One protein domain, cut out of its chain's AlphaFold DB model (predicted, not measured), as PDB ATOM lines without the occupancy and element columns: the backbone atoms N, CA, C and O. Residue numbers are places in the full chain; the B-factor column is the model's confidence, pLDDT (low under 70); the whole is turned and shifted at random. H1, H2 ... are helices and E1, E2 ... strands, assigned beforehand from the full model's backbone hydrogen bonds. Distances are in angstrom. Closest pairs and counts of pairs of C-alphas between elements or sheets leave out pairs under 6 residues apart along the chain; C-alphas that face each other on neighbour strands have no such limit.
ATOM      1  N   LEU A   5      68.996  89.663 146.187       67.75
ATOM      2  CA  LEU A   5      68.145  90.845 146.092       67.75
ATOM      3  C   LEU A   5      66.825  90.498 145.409       67.75
ATOM      4  O   LEU A   5      65.757  90.784 145.959       67.75
ATOM      5  N   GLY A   6      66.902  89.795 144.275       63.59
ATOM      6  CA  GLY A   6      65.747  89.193 143.617       63.59
ATOM      7  C   GLY A   6      65.034  88.188 144.524       63.59
ATOM      8  O   GLY A   6      63.807  88.213 144.612       63.59
ATOM      9  N   ALA A   7      65.785  87.377 145.279       62.66
ATOM     10  CA  ALA A   7      65.220  86.413 146.229       62.66
ATOM     11  C   ALA A   7      64.469  87.067 147.408       62.66
ATOM     12  O   ALA A   7      63.531  86.471 147.938       62.66
ATOM     13  N   CYS A   8      64.845  88.285 147.810       68.12
ATOM     14  CA  CYS A   8      64.188  89.029 148.891       68.12
ATOM     15  C   CYS A   8      63.176  90.083 148.411       68.12
ATOM     16  O   CYS A   8      62.612  90.792 149.244       68.12
ATOM     17  N   GLY A   9      62.933  90.203 147.098       67.19
ATOM     18  CA  GLY A   9      61.993  91.181 146.535       67.19
ATOM     19  C   GLY A   9      62.407  92.641 146.754       67.19
ATOM     20  O   GLY A   9      61.557  93.532 146.738       67.19
ATOM     21  N   LEU A  10      63.697  92.895 146.990       68.44
ATOM     22  CA  LEU A  10      64.209  94.227 147.298       68.44
ATOM     23  C   LEU A  10      64.535  94.990 146.011       68.44
ATOM     24  O   LEU A  10      65.304  94.531 145.168       68.44
ATOM     25  N   THR A  11      63.965  96.186 145.872       64.50
ATOM     26  CA  THR A  11      64.248  97.123 144.776       64.50
ATOM     27  C   THR A  11      65.294  98.160 145.210       64.50
ATOM     28  O   THR A  11      65.538  98.347 146.400       64.50
ATOM     29  N   GLY A  12      65.958  98.815 144.251       63.56
ATOM     30  CA  GLY A  12      66.965  99.856 144.535       63.56
ATOM     31  C   GLY A  12      68.410  99.371 144.718       63.56
ATOM     32  O   GLY A  12      69.271 100.175 145.041       63.56
ATOM     33  N   TYR A  13      68.690  98.086 144.474       63.41
ATOM     34  CA  TYR A  13      70.032  97.491 144.608       63.41
ATOM     35  C   TYR A  13      70.639  97.000 143.279       63.41
ATOM     36  O   TYR A  13      71.565  96.194 143.265       63.41
ATOM     37  N   ARG A  14      70.086  97.431 142.136       69.44
ATOM     38  CA  ARG A  14      70.434  96.876 140.813       69.44
ATOM     39  C   ARG A  14      71.889  97.106 140.399       69.44
ATOM     40  O   ARG A  14      72.417  96.298 139.644       69.44
ATOM     41  N   ALA A  15      72.521  98.162 140.897       82.94
ATOM     42  CA  ALA A  15      73.937  98.437 140.699       82.94
ATOM     43  C   ALA A  15      74.576  98.749 142.060       82.94
ATOM     44  O   ALA A  15      74.943  99.877 142.364       82.94
ATOM     45  N   THR A  16      74.623  97.750 142.943       86.06
ATOM     46  CA  THR A  16      75.214  97.885 144.280       86.06
ATOM     47  C   THR A  16      76.335  96.881 144.485       86.06
ATOM     48  O   THR A  16      76.148  95.683 144.273       86.06
ATOM     49  N   VAL A  17      77.480  97.366 144.956       87.56
ATOM     50  CA  VAL A  17      78.620  96.540 145.355       87.56
ATOM     51  C   VAL A  17      78.714  96.524 146.872       87.56
ATOM     52  O   VAL A  17      78.825  97.575 147.495       87.56
ATOM     53  N   PHE A  18      78.679  95.334 147.469       88.56
ATOM     54  CA  PHE A  18      78.889  95.144 148.904       88.56
ATOM     55  C   PHE A  18      80.345  94.779 149.173       88.56
ATOM     56  O   PHE A  18      80.873  93.818 148.612       88.56
ATOM     57  N   HIS A  19      80.979  95.524 150.068       87.94
ATOM     58  CA  HIS A  19      82.350  95.292 150.498       87.94
ATOM     59  C   HIS A  19      82.376  94.239 151.599       87.94
ATOM     60  O   HIS A  19      81.838  94.436 152.690       87.94
ATOM     61  N   GLY A  20      83.029  93.116 151.328       86.06
ATOM     62  CA  GLY A  20      83.167  92.032 152.288       86.06
ATOM     63  C   GLY A  20      84.208  91.011 151.859       86.06
ATOM     64  O   GLY A  20      84.649  90.979 150.713       86.06
ATOM     65  N   ASN A  21      84.602  90.156 152.797       85.81
ATOM     66  CA  ASN A  21      85.451  89.014 152.492       85.81
ATOM     67  C   ASN A  21      84.587  87.881 151.923       85.81
ATOM     68  O   ASN A  21      83.700  87.374 152.607       85.81
ATOM     69  N   LEU A  22      84.884  87.454 150.693       82.50
ATOM     70  CA  LEU A  22      84.151  86.397 149.994       82.50
ATOM     71  C   LEU A  22      84.159  85.054 150.748       82.50
ATOM     72  O   LEU A  22      83.186  84.307 150.693       82.50
ATOM     73  N   PHE A  23      85.229  84.759 151.490       84.88
ATOM     74  CA  PHE A  23      85.354  83.535 152.290       84.88
ATOM     75  C   PHE A  23      84.716  83.647 153.679       84.88
ATOM     76  O   PHE A  23      84.619  82.652 154.394       84.88
ATOM     77  N   ALA A  24      84.283  84.847 154.069       87.44
ATOM     78  CA  ALA A  24      83.628  85.123 155.343       87.44
ATOM     79  C   ALA A  24      82.306  85.875 155.124       87.44
ATOM     80  O   ALA A  24      81.981  86.817 155.851       87.44
ATOM     81  N   LEU A  25      81.557  85.472 154.093       86.19
ATOM     82  CA  LEU A  25      80.248  86.047 153.813       86.19
ATOM     83  C   LEU A  25      79.297  85.821 154.999       86.19
ATOM     84  O   LEU A  25      79.243  84.710 155.539       86.19
ATOM     85  N   PRO A  26      78.518  86.841 155.399       87.44
ATOM     86  CA  PRO A  26      77.529  86.677 156.449       87.44
ATOM     87  C   PRO A  26      76.498  85.599 156.081       87.44
ATOM     88  O   PRO A  26      76.056  85.540 154.932       87.44
ATOM     89  N   PRO A  27      76.045  84.777 157.042       87.62
ATOM     90  CA  PRO A  27      75.141  83.663 156.762       87.62
ATOM     91  C   PRO A  27      73.690  84.100 156.502       87.62
ATOM     92  O   PRO A  27      72.841  83.261 156.213       87.62
ATOM     93  N   THR A  28      73.372  85.392 156.639       87.12
ATOM     94  CA  THR A  28      72.016  85.924 156.456       87.12
ATOM     95  C   THR A  28      72.005  87.098 155.487       87.12
ATOM     96  O   THR A  28      72.927  87.915 155.456       87.12
ATOM     97  N   VAL A  29      70.910  87.226 154.732       83.94
ATOM     98  CA  VAL A  29      70.724  88.342 153.793       83.94
ATOM     99  C   VAL A  29      70.696  89.685 154.525       83.94
ATOM    100  O   VAL A  29      71.286  90.647 154.053       83.94
ATOM    101  N   ALA A  30      70.091  89.755 155.714       86.38
ATOM    102  CA  ALA A  30      70.076  90.982 156.512       86.38
ATOM    103  C   ALA A  30      71.492  91.462 156.874       86.38
ATOM    104  O   ALA A  30      71.780  92.653 156.785       86.38
ATOM    105  N   ALA A  31      72.387  90.536 157.233       86.50
ATOM    106  CA  ALA A  31      73.770  90.872 157.545       86.50
ATOM    107  C   ALA A  31      74.579  91.235 156.290       86.50
ATOM    108  O   ALA A  31      75.393  92.153 156.348       86.50
ATOM    109  N   LEU A  32      74.316  90.586 155.148       86.69
ATOM    110  CA  LEU A  32      74.890  90.976 153.855       86.69
ATOM    111  C   LEU A  32      74.498  92.414 153.482       86.69
ATOM    112  O   LEU A  32      75.352  93.216 153.121       86.69
ATOM    113  N   LEU A  33      73.215  92.761 153.621       86.25
ATOM    114  CA  LEU A  33      72.699  94.092 153.294       86.25
ATOM    115  C   LEU A  33      73.229  95.194 154.222       86.25
ATOM    116  O   LEU A  33      73.194  96.363 153.843       86.25
ATOM    117  N   ALA A  34      73.709  94.833 155.414       88.81
ATOM    118  CA  ALA A  34      74.318  95.752 156.372       88.81
ATOM    119  C   ALA A  34      75.814  96.016 156.110       88.81
ATOM    120  O   ALA A  34      76.395  96.877 156.772       88.81
ATOM    121  N   LEU A  35      76.445  95.297 155.173       89.12
ATOM    122  CA  LEU A  35      77.836  95.547 154.802       89.12
ATOM    123  C   LEU A  35      78.005  96.941 154.172       89.12
ATOM    124  O   LEU A  35      77.071  97.443 153.530       89.12
ATOM    125  N   PRO A  36      79.194  97.562 154.305       91.06
ATOM    126  CA  PRO A  36      79.525  98.769 153.560       91.06
ATOM    127  C   PRO A  36      79.296  98.537 152.069       91.06
ATOM    128  O   PRO A  36      79.618  97.470 151.544       91.06
ATOM    129  N   ARG A  37      78.716  99.519 151.384       89.50
ATOM    130  CA  ARG A  37      78.311  99.362 149.990       89.50
ATOM    131  C   ARG A  37      78.484 100.632 149.185       89.50
ATOM    132  O   ARG A  37      78.312 101.728 149.714       89.50
ATOM    133  N   GLU A  38      78.749 100.446 147.904       89.38
ATOM    134  CA  GLU A  38      78.692 101.489 146.885       89.38
ATOM    135  C   GLU A  38      77.454 101.259 146.027       89.38
ATOM    136  O   GLU A  38      77.198 100.138 145.587       89.38
ATOM    137  N   VAL A  39      76.662 102.313 145.841       87.19
ATOM    138  CA  VAL A  39      75.446 102.293 145.025       87.19
ATOM    139  C   VAL A  39      75.695 103.178 143.817       87.19
ATOM    140  O   VAL A  39      76.117 104.322 143.973       87.19
ATOM    141  N   TYR A  40      75.421 102.631 142.644       85.62
ATOM    142  CA  TYR A  40      75.508 103.299 141.357       85.62
ATOM    143  C   TYR A  40      74.117 103.361 140.728       85.62
ATOM    144  O   TYR A  40      73.229 102.570 141.076       85.62
ATOM    145  N   ASP A  41      73.933 104.280 139.789       83.56
ATOM    146  CA  ASP A  41      72.643 104.461 139.123       83.56
ATOM    147  C   ASP A  41      72.474 103.466 137.966       83.56
ATOM    148  O   ASP A  41      71.357 103.018 137.680       83.56
ATOM    149  N   ALA A  42      73.586 103.059 137.341       84.50
ATOM    150  CA  ALA A  42      73.598 102.126 136.220       84.50
ATOM    151  C   ALA A  42      74.646 101.002 136.383       84.50
ATOM    152  O   ALA A  42      75.730 101.232 136.924       84.50
ATOM    153  N   PRO A  43      74.379  99.776 135.889       81.19
ATOM    154  CA  PRO A  43      75.356  98.682 135.900       81.19
ATOM    155  C   PRO A  43      76.677  99.020 135.193       81.19
ATOM    156  O   PRO A  43      77.735  98.523 135.573       81.19
ATOM    157  N   GLU A  44      76.639  99.870 134.171       87.81
ATOM    158  CA  GLU A  44      77.813 100.303 133.414       87.81
ATOM    159  C   GLU A  44      78.783 101.123 134.278       87.81
ATOM    160  O   GLU A  44      80.000 101.038 134.096       87.81
ATOM    161  N   GLU A  45      78.264 101.870 135.257       87.31
ATOM    162  CA  GLU A  45      79.073 102.652 136.196       87.31
ATOM    163  C   GLU A  45      79.892 101.746 137.115       87.31
ATOM    164  O   GLU A  45      81.056 102.042 137.376       87.31
ATOM    165  N   VAL A  46      79.343 100.593 137.518       87.12
ATOM    166  CA  VAL A  46      80.063  99.574 138.303       87.12
ATOM    167  C   VAL A  46      81.340  99.154 137.566       87.12
ATOM    168  O   VAL A  46      82.432  99.162 138.137       87.12
ATOM    169  N   VAL A  47      81.218  98.860 136.267       86.94
ATOM    170  CA  VAL A  47      82.350  98.456 135.418       86.94
ATOM    171  C   VAL A  47      83.323  99.614 135.192       86.94
ATOM    172  O   VAL A  47      84.538  99.402 135.214       86.94
ATOM    173  N   HIS A  48      82.816 100.835 134.996       89.19
ATOM    174  CA  HIS A  48      83.646 102.032 134.836       89.19
ATOM    175  C   HIS A  48      84.476 102.334 136.092       89.19
ATOM    176  O   HIS A  48      85.647 102.695 135.983       89.19
ATOM    177  N   HIS A  49      83.907 102.094 137.276       86.75
ATOM    178  CA  HIS A  49      84.592 102.182 138.566       86.75
ATOM    179  C   HIS A  49      85.574 101.026 138.830       86.75
ATOM    180  O   HIS A  49      86.218 100.982 139.877       86.75
ATOM    181  N   GLY A  50      85.747 100.118 137.865       87.62
ATOM    182  CA  GLY A  50      86.767  99.072 137.897       87.62
ATOM    183  C   GLY A  50      86.316  97.770 138.551       87.62
ATOM    184  O   GLY A  50      87.107  96.826 138.601       87.62
TER     185      GLY A  50
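Overview. This is residues 5 to 50 of the 54 residues of an uncharacterized protein of Fimbriiglobus ruber (UniProt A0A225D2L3). You are looking at little regular structure: a short two-stranded ladder, E1 and E2, sits between two small helices, H1 toward one end and H2 toward the other, with loops making much of the rest. The printed part has 46 residues, 17 in named elements, in the order E1, H1, E2, H2; the class is mixed and the sheet antiparallel. It is only just compact, close to loose, with a radius of gyration of the C-alphas of 11.3 A and spans of 29 by 24 by 13 A.

Arrangement. Go first to E1, residues 16 to 18, and its antiparallel neighbour E2, residues 37 to 39, at 172 degrees; N 17 and O 38 are within hydrogen-bond range at 2.9 A. The closest C-alphas of E1 and H1, residues 29 to 33, are those of Phe 18 and Leu 32, 7.6 A apart. Those of E1 and H2, residues 43 to 48, are Val 17 and Val 46, 7.8 A. H1 and H2 are apart. The O i to N i+4 pair of H1 is within hydrogen-bond range; in H2, 1 of 2 is.

Along the chain. Find C-alpha 16 at (75.214, 97.885, 144.280), where E1 begins its 6.5 A. H1 covers 6.1 A and E2 6.4 A. H2 runs 9.0 A to C-alpha 48 at (83.646, 102.032, 134.836).

Size, cuts and confidence. The farthest C-alphas, Pro 27 and His 48, are 29.8 A apart. The printed part has no cut, and no link is long. Residues 5 to 14 have pLDDT under 70.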